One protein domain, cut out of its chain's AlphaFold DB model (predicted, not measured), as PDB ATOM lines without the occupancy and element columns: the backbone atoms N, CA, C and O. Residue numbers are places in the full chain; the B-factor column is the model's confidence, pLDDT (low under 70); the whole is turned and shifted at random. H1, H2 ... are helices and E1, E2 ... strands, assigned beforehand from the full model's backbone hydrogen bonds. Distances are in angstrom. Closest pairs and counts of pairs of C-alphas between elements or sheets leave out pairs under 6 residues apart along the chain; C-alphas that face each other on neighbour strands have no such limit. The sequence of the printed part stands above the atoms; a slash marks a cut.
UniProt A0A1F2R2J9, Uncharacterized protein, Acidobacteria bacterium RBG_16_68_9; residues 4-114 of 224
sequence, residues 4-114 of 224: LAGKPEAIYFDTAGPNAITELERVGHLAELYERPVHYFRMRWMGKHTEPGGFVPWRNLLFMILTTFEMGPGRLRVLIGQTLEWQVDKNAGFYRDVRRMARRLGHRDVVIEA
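This is residues 4 to 114 of the 224 residues of an uncharacterized protein of Acidobacteria bacterium RBG_16_68_9 (UniProt A0A1F2R2J9). Two small strand pairs, each with its own helix, stand on either side of a helix in the middle, H3. In the first, H1 covers one side of parallel E1 and E2, while H3 lies on their other side; in the second, H4 packs along E4 of the parallel pair E3 and E4, and H3 reaches toward both E3 and H4. The printed part has 111 residues with four named helices and four named strands, in the order E1 H1 E2 H2 H3 E3 H4 E4, of mixed class, helices and strands. It is compact, with a radius of gyration of the C-alphas of 14.5 A, and spans 37 by 36 by 26 A.

Start at E1, residues 10 to 14, and its parallel neighbour E2, residues 38 to 42, at 23 degrees; N 12 and O 39 are 2.8 A apart, within hydrogen-bond range. H1, residues 20 to 33, lies between them in the chain and completes a strand-helix-strand unit, two parallel neighbour strands joined through a helix, with a right-handed crossover. The closest C-alphas of H1 and E2 are those of Ala 31 and Val 38, 6.4 A apart. After E2 comes H2, residues 44 to 49; the closest C-alphas of E1 and H2, those of Asp 14 and Arg 44, are 6.1 A apart. Look next at H3, residues 59 to 70, where the closest C-alphas to E1 are those of Phe 63 and Phe 13, 7.4 A apart. E3, residues 76 to 79, and E4, residues 110 to 113, are parallel at 11 degrees, with N 78 and O 111 at 2.8 A, within hydrogen-bond range. With H4, residues 92 to 104, they make a second such unit, also right-handed. The closest C-alphas of H4 and E4 are those of Arg 99 and Val 110, 6.2 A apart. H3 and H4 only just touch, with 3 pairs of C-alphas within 8 A, the closest those of Thr 68 and Ala 102 at 7.4 A. H1 and H4 are apart. Every O i to N i+4 pair is within hydrogen-bond range in H1, H3 and H4; in H2 it is 0 of 2, beside 2 of 3 O i to N i+3 pairs.

Find C-alpha 10 at (51.569, 53.129, 103.089); from there E1 runs 12.9 A to C-alpha 14. H1 begins at C-alpha 20, (43.186, 66.470, 109.384), and runs 19.6 A. H3 measures 16.5 A and H4 18.6 A. E4 ends at C-alpha 113, (57.896, 46.117, 113.756).

The two C-alphas farthest apart, those of Leu 33 and Arg 104, are 38.7 A apart. The printed part has no cut. The link from E3 to H4, residues 80 to 91, is long. Look for low confidence, under 70, at residues 52 to 54, 73 to 75 and 108; the mean pLDDT of the printed part is 84.8.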
ATOM      1  N   LEU A   4      63.841  54.413 104.864       82.25
ATOM      2  CA  LEU A   4      64.847  53.395 105.231       82.25
ATOM      3  C   LEU A   4      64.411  51.970 104.847       82.25
ATOM      4  O   LEU A   4      65.247  51.134 104.530       82.25
ATOM      5  N   ALA A   5      63.104  51.702 104.862       85.06
ATOM      6  CA  ALA A   5      62.519  50.412 104.513       85.06
ATOM      7  C   ALA A   5      62.246  50.233 103.008       85.06
ATOM      8  O   ALA A   5      61.549  49.297 102.628       85.06
ATOM      9  N   GLY A   6      62.751  51.129 102.154       87.25
ATOM     10  CA  GLY A   6      62.533  51.051 100.709       87.25
ATOM     11  C   GLY A   6      61.161  51.554 100.257       87.25
ATOM     12  O   GLY A   6      60.703  51.155  99.193       87.25
ATOM     13  N   LYS A   7      60.522  52.439 101.038       88.69
ATOM     14  CA  LYS A   7      59.239  53.082 100.701       88.69
ATOM     15  C   LYS A   7      58.116  52.063 100.395       88.69
ATOM     16  O   LYS A   7      57.558  52.097  99.297       88.69
ATOM     17  N   PRO A   8      57.794  51.141 101.328       87.81
ATOM     18  CA  PRO A   8      56.714  50.174 101.126       87.81
ATOM     19  C   PRO A   8      55.358  50.874 100.967       87.81
ATOM     20  O   PRO A   8      55.234  52.064 101.258       87.81
ATOM     21  N   GLU A   9      54.330  50.137 100.554       87.88
ATOM     22  CA  GLU A   9      52.956  50.651 100.554       87.88
ATOM     23  C   GLU A   9      52.596  51.238 101.923       87.88
ATOM     24  O   GLU A   9      52.965  50.712 102.980       87.88
ATOM     25  N   ALA A  10      51.919  52.383 101.895       90.38
ATOM     26  CA  ALA A  10      51.569  53.129 103.089       90.38
ATOM     27  C   ALA A  10      50.056  53.143 103.275       90.38
ATOM     28  O   ALA A  10      49.296  53.309 102.324       90.38
ATOM     29  N   ILE A  11      49.633  53.012 104.528       90.75
ATOM     30  CA  ILE A  11      48.238  53.142 104.934       90.75
ATOM     31  C   ILE A  11      48.113  54.416 105.767       90.75
ATOM     32  O   ILE A  11      48.899  54.640 106.692       90.75
ATOM     33  N   TYR A  12      47.118  55.238 105.452       91.94
ATOM     34  CA  TYR A  12      46.775  56.433 106.208       91.94
ATOM     35  C   TYR A  12      45.364  56.324 106.788       91.94
ATOM     36  O   TYR A  12      44.401  56.037 106.078       91.94
ATOM     37  N   PHE A  13      45.242  56.597 108.085       91.88
ATOM     38  CA  PHE A  13      43.972  56.594 108.804       91.88
ATOM     39  C   PHE A  13      43.499  58.032 109.037       91.88
ATOM     40  O   PHE A  13      44.007  58.721 109.920       91.88
ATOM     41  N   ASP A  14      42.501  58.477 108.274       91.31
ATOM     42  CA  ASP A  14      41.850  59.775 108.472       91.31
ATOM     43  C   ASP A  14      40.856  59.686 109.634       91.31
ATOM     44  O   ASP A  14      39.723  59.226 109.470       91.31
ATOM     45  N   THR A  15      41.265  60.140 110.817       87.62
ATOM     46  CA  THR A  15      40.400  60.147 112.005       87.62
ATOM     47  C   THR A  15      39.615  61.441 112.201       87.62
ATOM     48  O   THR A  15      39.008  61.600 113.256       87.62
ATOM     49  N   ALA A  16      39.629  62.370 111.235       83.62
ATOM     50  CA  ALA A  16      39.088  63.725 111.387       83.62
ATOM     51  C   ALA A  16      39.596  64.448 112.651       83.62
ATOM     52  O   ALA A  16      38.825  65.064 113.388       83.62
ATOM     53  N   GLY A  17      40.902  64.347 112.918       76.75
ATOM     54  CA  GLY A  17      41.541  65.138 113.965       76.75
ATOM     55  C   GLY A  17      41.500  66.646 113.657       76.75
ATOM     56  O   GLY A  17      41.242  67.039 112.516       76.75
ATOM     57  N   PRO A  18      41.799  67.511 114.642       74.88
ATOM     58  CA  PRO A  18      41.788  68.966 114.462       74.88
ATOM     59  C   PRO A  18      42.670  69.479 113.313       74.88
ATOM     60  O   PRO A  18      42.400  70.549 112.776       74.88
ATOM     61  N   ASN A  19      43.705  68.722 112.937       80.81
ATOM     62  CA  ASN A  19      44.676  69.020 111.883       80.81
ATOM     63  C   ASN A  19      44.498  68.174 110.602       80.81
ATOM     64  O   ASN A  19      45.380  68.176 109.743       80.81
ATOM     65  N   ALA A  20      43.373  67.463 110.448       84.00
ATOM     66  CA  ALA A  20      43.186  66.470 109.384       84.00
ATOM     67  C   ALA A  20      43.329  67.031 107.960       84.00
ATOM     68  O   ALA A  20      43.837  66.332 107.091       84.00
ATOM     69  N   ILE A  21      42.916  68.282 107.718       85.81
ATOM     70  CA  ILE A  21      43.052  68.927 106.400       85.81
ATOM     71  C   ILE A  21      44.533  69.035 106.031       85.81
ATOM     72  O   ILE A  21      44.959  68.512 105.005       85.81
ATOM     73  N   THR A  22      45.330  69.643 106.913       88.75
ATOM     74  CA  THR A  22      46.772  69.787 106.699       88.75
ATOM     75  C   THR A  22      47.465  68.427 106.631       88.75
ATOM     76  O   THR A  22      48.363  68.249 105.817       88.75
ATOM     77  N   GLU A  23      47.072  67.443 107.443       89.00
ATOM     78  CA  GLU A  23      47.661  66.102 107.356       89.00
ATOM     79  C   GLU A  23      47.372  65.425 106.009       89.00
ATOM     80  O   GLU A  23      48.304  64.907 105.393       89.00
ATOM     81  N   LEU A  24      46.131  65.486 105.513       90.38
ATOM     82  CA  LEU A  24      45.747  64.916 104.216       90.38
ATOM     83  C   LEU A  24      46.508  65.564 103.056       90.38
ATOM     84  O   LEU A  24      47.051  64.847 102.218       90.38
ATOM     85  N   GLU A  25      46.609  66.896 103.034       91.44
ATOM     86  CA  GLU A  25      47.399  67.623 102.030       91.44
ATOM     87  C   GLU A  25      48.864  67.168 102.028       91.44
ATOM     88  O   GLU A  25      49.466  66.958 100.976       91.44
ATOM     89  N   ARG A  26      49.452  66.975 103.215       91.50
ATOM     90  CA  ARG A  26      50.865  66.587 103.355       91.50
ATOM     91  C   ARG A  26      51.097  65.137 102.967       91.50
ATOM     92  O   ARG A  26      52.114  64.842 102.350       91.50
ATOM     93  N   VAL A  27      50.173  64.244 103.303       92.19
ATOM     94  CA  VAL A  27      50.241  62.839 102.885       92.19
ATOM     95  C   VAL A  27      50.085  62.724 101.371       92.19
ATOM     96  O   VAL A  27      50.878  62.015 100.758       92.19
ATOM     97  N   GLY A  28      49.154  63.468 100.767       92.62
ATOM     98  CA  GLY A  28      48.998  63.544  99.312       92.62
ATOM     99  C   GLY A  28      50.266  64.046  98.621       92.62
ATOM    100  O   GLY A  28      50.806  63.365  97.755       92.62
ATOM    101  N   HIS A  29      50.824  65.163  99.097       92.19
ATOM    102  CA  HIS A  29      52.078  65.697  98.566       92.19
ATOM    103  C   HIS A  29      53.248  64.703  98.672       92.19
ATOM    104  O   HIS A  29      54.040  64.578  97.744       92.19
ATOM    105  N   LEU A  30      53.368  63.971  99.787       91.88
ATOM    106  CA  LEU A  30      54.402  62.939  99.939       91.88
ATOM    107  C   LEU A  30      54.170  61.753  98.991       91.88
ATOM    108  O   LEU A  30      55.137  61.214  98.456       91.88
ATOM    109  N   ALA A  31      52.916  61.344  98.789       92.44
ATOM    110  CA  ALA A  31      52.562  60.271  97.864       92.44
ATOM    111  C   ALA A  31      52.973  60.618  96.424       92.44
ATOM    112  O   ALA A  31      53.589  59.796  95.747       92.44
ATOM    113  N   GLU A  32      52.697  61.853  95.998       92.94
ATOM    114  CA  GLU A  32      53.106  62.395  94.698       92.94
ATOM    115  C   GLU A  32      54.630  62.501  94.586       92.94
ATOM    116  O   GLU A  32      55.220  61.937  93.669       92.94
ATOM    117  N   LEU A  33      55.282  63.154  95.555       91.62
ATOM    118  CA  LEU A  33      56.729  63.406  95.550       91.62
ATOM    119  C   LEU A  33      57.566  62.126  95.442       91.62
ATOM    120  O   LEU A  33      58.671  62.150  94.901       91.62
ATOM    121  N   TYR A  34      57.086  61.024  96.014       90.94
ATOM    122  CA  TYR A  34      57.811  59.756  96.008       90.94
ATOM    123  C   TYR A  34      57.244  58.717  95.048       90.94
ATOM    124  O   TYR A  34      57.771  57.602  95.052       90.94
ATOM    125  N   GLU A  35      56.213  59.059  94.272       92.75
ATOM    126  CA  GLU A  35      55.522  58.144  93.356       92.75
ATOM    127  C   GLU A  35      55.072  56.857  94.069       92.75
ATOM    128  O   GLU A  35      55.305  55.730  93.621       92.75
ATOM    129  N   ARG A  36      54.472  57.020  95.255       92.31
ATOM    130  CA  ARG A  36      53.995  55.905  96.082       92.31
ATOM    131  C   ARG A  36      52.553  56.141  96.512       92.31
ATOM    132  O   ARG A  36      52.317  57.055  97.302       92.31
ATOM    133  N   PRO A  37      51.593  55.321  96.047       87.56
ATOM    134  CA  PRO A  37      50.211  55.464  96.468       87.56
ATOM    135  C   PRO A  37      50.063  55.173  97.964       87.56
ATOM    136  O   PRO A  37      50.820  54.404  98.563       87.56
ATOM    137  N   VAL A  38      49.055  55.808  98.558       91.31
ATOM    138  CA  VAL A  38      48.671  55.630  99.957       91.31
ATOM    139  C   VAL A  38      47.253  55.073  99.989       91.31
ATOM    140  O   VAL A  38      46.361  55.598  99.323       91.31
ATOM    141  N   HIS A  39      47.033  54.027 100.777       90.00
ATOM    142  CA  HIS A  39      45.707  53.473 101.034       90.00
ATOM    143  C   HIS A  39      45.043  54.269 102.158       90.00
ATOM    144  O   HIS A  39      45.571  54.349 103.268       90.00
ATOM    145  N   TYR A  40      43.887  54.871 101.883       91.12
ATOM    146  CA  TYR A  40      43.204  55.757 102.826       91.12
ATOM    147  C   TYR A  40      42.032  55.056 103.514       91.12
ATOM    148  O   TYR A  40      41.052  54.690 102.869       91.12
ATOM    149  N   PHE A  41      42.071  54.986 104.844       91.62
ATOM    150  CA  PHE A  41      40.939  54.577 105.674       91.62
ATOM    151  C   PHE A  41      40.266  55.796 106.284       91.62
ATOM    152  O   PHE A  41      40.830  56.477 107.140       91.62
ATOM    153  N   ARG A  42      39.023  56.059 105.876       91.38
ATOM    154  CA  ARG A  42      38.213  57.141 106.445       91.38
ATOM    155  C   ARG A  42      37.553  56.670 107.735       91.38
ATOM    156  O   ARG A  42      36.525  56.001 107.723       91.38
ATOM    157  N   MET A  43      38.129  57.071 108.859       90.38
ATOM    158  CA  MET A  43      37.666  56.774 110.215       90.38
ATOM    159  C   MET A  43      37.206  58.042 110.942       90.38
ATOM    160  O   MET A  43      37.386  58.183 112.150       90.38
ATOM    161  N   ARG A  44      36.599  58.988 110.215       87.62
ATOM    162  CA  ARG A  44      36.236  60.328 110.720       87.62
ATOM    163  C   ARG A  44      35.343  60.306 111.966       87.62
ATOM    164  O   ARG A  44      35.369  61.236 112.763       87.62
ATOM    165  N   TRP A  45      34.597  59.220 112.174       87.31
ATOM    166  CA  TRP A  45      33.801  59.000 113.380       87.31
ATOM    167  C   TRP A  45      34.645  58.927 114.659       87.31
ATOM    168  O   TRP A  45      34.113  59.182 115.732       87.31
ATOM    169  N   MET A  46      35.938  58.606 114.571       87.12
ATOM    170  CA  MET A  46      36.837  58.551 115.723       87.12
ATOM    171  C   MET A  46      37.120  59.928 116.317       87.12
ATOM    172  O   MET A  46      37.369  60.021 117.517       87.12
ATOM    173  N   GLY A  47      37.046  60.993 115.512       82.25
ATOM    174  CA  GLY A  47      37.317  62.360 115.956       82.25
ATOM    175  C   GLY A  47      36.445  62.781 117.142       82.25
ATOM    176  O   GLY A  47      36.932  63.461 118.044       82.25
ATOM    177  N   LYS A  48      35.204  62.277 117.222       83.25
ATOM    178  CA  LYS A  48      34.274  62.537 118.339       83.25
ATOM    179  C   LYS A  48      34.720  61.939 119.681       83.25
ATOM    180  O   LYS A  48      34.187  62.312 120.717       83.25
ATOM    181  N   HIS A  49      35.669  61.006 119.656       84.19
ATOM    182  CA  HIS A  49      36.235  60.342 120.833       84.19
ATOM    183  C   HIS A  49      37.611  60.906 121.216       84.19
ATOM    184  O   HIS A  49      38.338  60.284 121.987       84.19
ATOM    185  N   THR A  50      37.997  62.052 120.648       80.31
ATOM    186  CA  THR A  50      39.275  62.695 120.959       80.31
ATOM    187  C   THR A  50      39.227  63.307 122.356       80.31
ATOM    188  O   THR A  50      38.491  64.257 122.606       80.31
ATOM    189  N   GLU A  51      40.037  62.770 123.261       75.06
ATOM    190  CA  GLU A  51      40.272  63.305 124.597       75.06
ATOM    191  C   GLU A  51      41.142  64.578 124.554       75.06
ATOM    192  O   GLU A  51      41.878  64.811 123.578       75.06
ATOM    193  N   PRO A  52      41.126  65.399 125.626       64.88
ATOM    194  CA  PRO A  52      42.058  66.510 125.783       64.88
ATOM    195  C   PRO A  52      43.509  66.075 125.523       64.88
ATOM    196  O   PRO A  52      43.999  65.105 126.096       64.88
ATOM    197  N   GLY A  53      44.203  66.788 124.633       61.25
ATOM    198  CA  GLY A  53      45.553  66.423 124.185       61.25
ATOM    199  C   GLY A  53      45.613  65.619 122.878       61.25
ATOM    200  O   GLY A  53      46.708  65.230 122.469       61.25
ATOM    201  N   GLY A  54      44.483  65.400 122.194       67.12
ATOM    202  CA  GLY A  54      44.457  64.821 120.842       67.12
ATOM    203  C   GLY A  54      44.554  63.291 120.808       67.12
ATOM    204  O   GLY A  54      44.888  62.705 119.775       67.12
ATOM    205  N   PHE A  55      44.312  62.637 121.943       75.44
ATOM    206  CA  PHE A  55      44.377  61.186 122.084       75.44
ATOM    207  C   PHE A  55      43.001  60.563 121.860       75.44
ATOM    208  O   PHE A  55      42.009  61.056 122.371       75.44
ATOM    209  N   VAL A  56      42.944  59.459 121.119       82.50
ATOM    210  CA  VAL A  56      41.744  58.623 121.030       82.50
ATOM    211  C   VAL A  56      42.102  57.273 121.651       82.50
ATOM    212  O   VAL A  56      43.006  56.609 121.126       82.50
ATOM    213  N   PRO A  57      41.445  56.861 122.750       82.19
ATOM    214  CA  PRO A  57      41.726  55.594 123.409       82.19
ATOM    215  C   PRO A  57      41.668  54.408 122.446       82.19
ATOM    216  O   PRO A  57      40.756  54.304 121.629       82.19
ATOM    217  N   TRP A  58      42.639  53.495 122.562       85.19
ATOM    218  CA  TRP A  58      42.702  52.231 121.809       85.19
ATOM    219  C   TRP A  58      42.738  52.387 120.283       85.19
ATOM    220  O   TRP A  58      42.595  51.405 119.552       85.19
ATOM    221  N   ARG A  59      42.961  53.600 119.772       89.56
ATOM    222  CA  ARG A  59      42.958  53.862 118.334       89.56
ATOM    223  C   ARG A  59      43.988  53.023 117.591       89.56
ATOM    224  O   ARG A  59      43.684  52.545 116.503       89.56
ATOM    225  N   ASN A  60      45.171  52.787 118.164       90.44
ATOM    226  CA  ASN A  60      46.159  51.969 117.462       90.44
ATOM    227  C   ASN A  60      45.750  50.496 117.421       90.44
ATOM    228  O   ASN A  60      46.131  49.811 116.483       90.44
ATOM    229  N   LEU A  61      44.947  49.997 118.370       90.94
ATOM    230  CA  LEU A  61      44.381  48.648 118.262       90.94
ATOM    231  C   LEU A  61      43.466  48.554 117.040       90.94
ATOM    232  O   LEU A  61      43.615  47.632 116.242       90.94
ATOM    233  N   LEU A  62      42.583  49.539 116.858       91.12
ATOM    234  CA  LEU A  62      41.710  49.618 115.685       91.12
ATOM    235  C   LEU A  62      42.515  49.720 114.385       91.12
ATOM    236  O   LEU A  62      42.244  48.973 113.448       91.12
ATOM    237  N   PHE A  63      43.540  50.576 114.343       91.69
ATOM    238  CA  PHE A  63      44.430  50.699 113.181       91.69
ATOM    239  C   PHE A  63      45.090  49.370 112.824       91.69
ATOM    240  O   PHE A  63      45.128  48.989 111.654       91.69
ATOM    241  N   MET A  64      45.578  48.640 113.827       89.25
ATOM    242  CA  MET A  64      46.210  47.348 113.595       89.25
ATOM    243  C   MET A  64      45.215  46.297 113.103       89.25
ATOM    244  O   MET A  64      45.547  45.574 112.171       89.25
ATOM    245  N   ILE A  65      44.006  46.235 113.674       87.44
ATOM    246  CA  ILE A  65      42.957  45.304 113.230       87.44
ATOM    247  C   ILE A  65      42.580  45.580 111.771       87.44
ATOM    248  O   ILE A  65      42.560  44.656 110.961       87.44
ATOM    249  N   LEU A  66      42.343  46.844 111.416       88.50
ATOM    250  CA  LEU A  66      41.995  47.225 110.045       88.50
ATOM    251  C   LEU A  66      43.134  46.947 109.067       88.50
ATOM    252  O   LEU A  66      42.892  46.407 107.995       88.50
ATOM    253  N   THR A  67      44.378  47.223 109.465       86.88
ATOM    254  CA  THR A  67      45.560  46.873 108.661       86.88
ATOM    255  C   THR A  67      45.628  45.367 108.412       86.88
ATOM    256  O   THR A  67      45.881  44.936 107.294       86.88
ATOM    257  N   THR A  68      45.397  44.543 109.441       80.81
ATOM    258  CA  THR A  68      45.409  43.081 109.278       80.81
ATOM    259  C   THR A  68      44.243  42.568 108.438       80.81
ATOM    260  O   THR A  68      44.410  41.577 107.737       80.81
ATOM    261  N   PHE A  69      43.089  43.237 108.498       80.94
ATOM    262  CA  PHE A  69      41.905  42.885 107.723       80.94
ATOM    263  C   PHE A  69      42.098  43.189 106.233       80.94
ATOM    264  O   PHE A  69      41.902  42.301 105.410       80.94
ATOM    265  N   GLU A  70      42.548  44.402 105.898       79.75
ATOM    266  CA  GLU A  70      42.735  44.850 104.509       79.75
ATOM    267  C   GLU A  70      43.762  44.009 103.753       79.75
ATOM    268  O   GLU A  70      43.558  43.630 102.606       79.75
ATOM    269  N   MET A  71      44.872  43.683 104.414       75.06
ATOM    270  CA  MET A  71      45.981  42.974 103.773       75.06
ATOM    271  C   MET A  71      45.715  41.468 103.607       75.06
ATOM    272  O   MET A  71      46.528  40.761 103.009       75.06
ATOM    273  N   GLY A  72      44.591  40.969 104.133       70.75
ATOM    274  CA  GLY A  72      44.141  39.592 103.970       70.75
ATOM    275  C   GLY A  72      44.982  38.528 104.699       70.75
ATOM    276  O   GLY A  72      45.916  38.820 105.461       70.75
ATOM    277  N   PRO A  73      44.631  37.243 104.514       65.94
ATOM    278  CA  PRO A  73      45.395  36.126 105.056       65.94
ATOM    279  C   PRO A  73      46.703  35.951 104.267       65.94
ATOM    280  O   PRO A  73      46.703  35.504 103.125       65.94
ATOM    281  N   GLY A  74      47.840  36.284 104.881       68.19
ATOM    282  CA  GLY A  74      49.152  36.155 104.245       68.19
ATOM    283  C   GLY A  74      50.310  36.613 105.130       68.19
ATOM    284  O   GLY A  74      50.141  36.885 106.325       68.19
ATOM    285  N   ARG A  75      51.507  36.696 104.535       69.06
ATOM    286  CA  ARG A  75      52.692  37.263 105.187       69.06
ATOM    287  C   ARG A  75      52.573  38.780 105.212       69.06
ATOM    288  O   ARG A  75      52.859  39.451 104.227       69.06
ATOM    289  N   LEU A  76      52.182  39.307 106.363       78.56
ATOM    290  CA  LEU A  76      52.007  40.736 106.578       78.56
ATOM    291  C   LEU A  76      53.152  41.272 107.435       78.56
ATOM    292  O   LEU A  76      53.305  40.873 108.587       78.56
ATOM    293  N   ARG A  77      53.931  42.212 106.896       85.69
ATOM    294  CA  ARG A  77      54.939  42.962 107.656       85.69
ATOM    295  C   ARG A  77      54.483  44.409 107.817       85.69
ATOM    296  O   ARG A  77      54.560  45.188 106.876       85.69
ATOM    297  N   VAL A  78      54.034  44.771 109.016       84.88
ATOM    298  CA  VAL A  78      53.630  46.138 109.363       84.88
ATOM    299  C   VAL A  78      54.809  46.876 109.983       84.88
ATOM    300  O   VAL A  78      55.353  46.439 110.999       84.88
ATOM    301  N   LEU A  79      55.172  48.015 109.396       88.06
ATOM    302  CA  LEU A  79      56.190  48.923 109.920       88.06
ATOM    303  C   LEU A  79      55.530  50.143 110.558       88.06
ATOM    304  O   LEU A  79      54.768  50.855 109.911       88.06
ATOM    305  N   ILE A  80      55.859  50.422 111.818       85.81
ATOM    306  CA  ILE A  80      55.262  51.522 112.580       85.81
ATOM    307  C   ILE A  80      56.339  52.521 112.993       85.81
ATOM    308  O   ILE A  80      57.258  52.204 113.750       85.81
ATOM    309  N   GLY A  81      56.218  53.760 112.505       84.19
ATOM    310  CA  GLY A  81      57.163  54.869 112.736       84.19
ATOM    311  C   GLY A  81      57.147  55.454 114.143       84.19
ATOM    312  O   GLY A  81      57.599  56.580 114.334       84.19
ATOM    313  N   GLN A  82      56.603  54.719 115.107       83.94
ATOM    314  CA  GLN A  82      56.388  55.195 116.459       83.94
ATOM    315  C   GLN A  82      57.719  55.316 117.199       83.94
ATOM    316  O   GLN A  82      58.450  54.339 117.334       83.94
ATOM    317  N   THR A  83      58.008  56.526 117.672       83.94
ATOM    318  CA  THR A  83      59.104  56.830 118.598       83.94
ATOM    319  C   THR A  83      58.690  56.578 120.046       83.94
ATOM    320  O   THR A  83      57.534  56.264 120.322       83.94
ATOM    321  N   LEU A  84      59.610  56.761 120.981       80.62
ATOM    322  CA  LEU A  84      59.355  56.643 122.412       80.62
ATOM    323  C   LEU A  84      58.258  57.620 122.887       80.62
ATOM    324  O   LEU A  84      58.434  58.839 122.831       80.62
ATOM    325  N   GLU A  85      57.134  57.067 123.354       78.69
ATOM    326  CA  GLU A  85      55.943  57.794 123.823       78.69
ATOM    327  C   GLU A  85      55.330  57.153 125.079       78.69
ATOM    328  O   GLU A  85      55.598  56.002 125.416       78.69
ATOM    329  N   TRP A  86      54.453  57.899 125.753       74.75
ATOM    330  CA  TRP A  86      53.793  57.504 127.007       74.75
ATOM    331  C   TRP A  86      52.541  56.623 126.851       74.75
ATOM    332  O   TRP A  86      52.088  56.044 127.838       74.75
ATOM    333  N   GLN A  87      51.944  56.541 125.660       76.81
ATOM    334  CA  GLN A  87      50.646  55.883 125.451       76.81
ATOM    335  C   GLN A  87      50.748  54.347 125.518       76.81
ATOM    336  O   GLN A  87      51.679  53.733 124.995       76.81
ATOM    337  N   VAL A  88      49.760  53.713 126.157       78.88
ATOM    338  CA  VAL A  88      49.752  52.262 126.424       78.88
ATOM    339  C   VAL A  88      49.564  51.406 125.168       78.88
ATOM    340  O   VAL A  88      49.997  50.258 125.145       78.88
ATOM    341  N   ASP A  89      48.987  51.962 124.102       85.06
ATOM    342  CA  ASP A  89      48.758  51.301 122.812       85.06
ATOM    343  C   ASP A  89      49.879  51.595 121.790       85.06
ATOM    344  O   ASP A  89      49.659  51.570 120.579       85.06
ATOM    345  N   LYS A  90      51.087  51.926 122.276       83.44
ATOM    346  CA  LYS A  90      52.250  52.351 121.466       83.44
ATOM    347  C   LYS A  90      53.588  51.746 121.893       83.44
ATOM    348  O   LYS A  90      54.642  52.291 121.581       83.44
ATOM    349  N   ASN A  91      53.571  50.629 122.617       81.88
ATOM    350  CA  ASN A  91      54.788  49.981 123.113       81.88
ATOM    351  C   ASN A  91      54.983  48.568 122.540       81.88
ATOM    352  O   ASN A  91      54.078  47.965 121.963       81.88
ATOM    353  N   ALA A  92      56.183  48.018 122.738       81.81
ATOM    354  CA  ALA A  92      56.549  46.688 122.253       81.81
ATOM    355  C   ALA A  92      55.646  45.561 122.797       81.81
ATOM    356  O   ALA A  92      55.380  44.595 122.080       81.81
ATOM    357  N   GLY A  93      55.156  45.684 124.037       85.69
ATOM    358  CA  GLY A  93      54.216  44.735 124.635       85.69
ATOM    359  C   GLY A  93      52.884  44.712 123.887       85.69
ATOM    360  O   GLY A  93      52.456  43.651 123.443       85.69
ATOM    361  N   PHE A  94      52.311  45.889 123.638       89.38
ATOM    362  CA  PHE A  94      51.098  46.047 122.837       89.38
ATOM    363  C   PHE A  94      51.239  45.410 121.443       89.38
ATOM    364  O   PHE A  94      50.417  44.580 121.056       89.38
ATOM    365  N   TYR A  95      52.312  45.713 120.700       88.00
ATOM    366  CA  TYR A  95      52.511  45.142 119.358       88.00
ATOM    367  C   TYR A  95      52.690  43.616 119.373       88.00
ATOM    368  O   TYR A  95      52.244  42.928 118.450       88.00
ATOM    369  N   ARG A  96      53.317  43.066 120.419       88.88
ATOM    370  CA  ARG A  96      53.424  41.615 120.624       88.88
ATOM    371  C   ARG A  96      52.051  40.983 120.859       88.88
ATOM    372  O   ARG A  96      51.787  39.910 120.315       88.88
ATOM    373  N   ASP A  97      51.192  41.632 121.635       91.12
ATOM    374  CA  ASP A  97      49.868  41.107 121.970       91.12
ATOM    375  C   ASP A  97      48.934  41.143 120.750       91.12
ATOM    376  O   ASP A  97      48.294  40.134 120.441       91.12
ATOM    377  N   VAL A  98      48.967  42.225 119.963       90.00
ATOM    378  CA  VAL A  98      48.282  42.306 118.658       90.00
ATOM    379  C   VAL A  98      48.754  41.195 117.718       90.00
ATOM    380  O   VAL A  98      47.936  40.504 117.112       90.00
ATOM    381  N   ARG A  99      50.070  40.955 117.628       88.44
ATOM    382  CA  ARG A  99      50.629  39.875 116.797       88.44
ATOM    383  C   ARG A  99      50.111  38.502 117.222       88.44
ATOM    384  O   ARG A  99      49.778  37.674 116.376       88.44
ATOM    385  N   ARG A 100      50.051  38.246 118.533       89.56
ATOM    386  CA  ARG A 100      49.528  36.989 119.089       89.56
ATOM    387  C   ARG A 100      48.048  36.811 118.753       89.56
ATOM    388  O   ARG A 100      47.652  35.706 118.392       89.56
ATOM    389  N   MET A 101      47.257  37.878 118.852       89.00
ATOM    390  CA  MET A 101      45.843  37.872 118.480       89.00
ATOM    391  C   MET A 101      45.663  37.566 116.989       89.00
ATOM    392  O   MET A 101      44.958  36.619 116.655       89.00
ATOM    393  N   ALA A 102      46.369  38.277 116.105       85.81
ATOM    394  CA  ALA A 102      46.279  38.066 114.659       85.81
ATOM    395  C   ALA A 102      46.636  36.623 114.250       85.81
ATOM    396  O   ALA A 102      45.931  36.010 113.449       85.81
ATOM    397  N   ARG A 103      47.669  36.032 114.872       85.12
ATOM    398  CA  ARG A 103      48.042  34.622 114.655       85.12
ATOM    399  C   ARG A 103      46.946  33.641 115.061       85.12
ATOM    400  O   ARG A 103      46.710  32.675 114.343       85.12
ATOM    401  N   ARG A 104      46.271  33.880 116.192       87.38
ATOM    402  CA  ARG A 104      45.146  33.043 116.653       87.38
ATOM    403  C   ARG A 104      43.934  33.132 115.728       87.38
ATOM    404  O   ARG A 104      43.196  32.164 115.626       87.38
ATOM    405  N   LEU A 105      43.763  34.262 115.047       83.94
ATOM    406  CA  LEU A 105      42.695  34.493 114.072       83.94
ATOM    407  C   LEU A 105      43.050  34.007 112.652       83.94
ATOM    408  O   LEU A 105      42.322  34.293 111.713       83.94
ATOM    409  N   GLY A 106      44.156  33.273 112.480       79.25
ATOM    410  CA  GLY A 106      44.521  32.641 111.206       79.25
ATOM    411  C   GLY A 106      45.570  33.387 110.376       79.25
ATOM    412  O   GLY A 106      46.054  32.835 109.387       79.25
ATOM    413  N   HIS A 107      46.018  34.577 110.794       79.19
ATOM    414  CA  HIS A 107      47.109  35.287 110.117       79.19
ATOM    415  C   HIS A 107      48.473  34.784 110.623       79.19
ATOM    416  O   HIS A 107      49.119  35.391 111.485       79.19
ATOM    417  N   ARG A 108      48.895  33.619 110.116       69.44
ATOM    418  CA  ARG A 108      50.061  32.864 110.618       69.44
ATOM    419  C   ARG A 108      51.385  33.646 110.566       69.44
ATOM    420  O   ARG A 108      52.182  33.529 111.496       69.44
ATOM    421  N   ASP A 109      51.546  34.539 109.588       80.19
ATOM    422  CA  ASP A 109      52.810  35.235 109.305       80.19
ATOM    423  C   ASP A 109      52.748  36.760 109.487       80.19
ATOM    424  O   ASP A 109      53.371  37.521 108.744       80.19
ATOM    425  N   VAL A 110      52.019  37.234 110.504       83.56
ATOM    426  CA  VAL A 110      52.025  38.661 110.871       83.56
ATOM    427  C   VAL A 110      53.294  39.014 111.645       83.56
ATOM    428  O   VAL A 110      53.586  38.462 112.714       83.56
ATOM    429  N   VAL A 111      54.021  39.996 111.125       86.44
ATOM    430  CA  VAL A 111      55.178  40.649 111.733       86.44
ATOM    431  C   VAL A 111      54.835  42.123 111.913       86.44
ATOM    432  O   VAL A 111      54.486  42.810 110.964       86.44
ATOM    433  N   ILE A 112      54.929  42.615 113.147       86.75
ATOM    434  CA  ILE A 112      54.708  44.030 113.473       86.75
ATOM    435  C   ILE A 112      56.006  44.566 114.050       86.75
ATOM    436  O   ILE A 112      56.437  44.094 115.107       86.75
ATOM    437  N   GLU A 113      56.623  45.522 113.371       87.38
ATOM    438  CA  GLU A 113      57.896  46.117 113.756       87.38
ATOM    439  C   GLU A 113      57.720  47.603 114.046       87.38
ATOM    440  O   GLU A 113      57.215  48.370 113.230       87.38
ATOM    441  N   ALA A 114      58.195  48.016 115.216       88.62
ATOM    442  CA  ALA A 114      58.275  49.412 115.619       88.62
ATOM    443  C   ALA A 114      59.744  49.740 115.928       88.62
ATOM    444  O   ALA A 114      60.127  49.824 117.096       88.62
TER     445      ALA A 114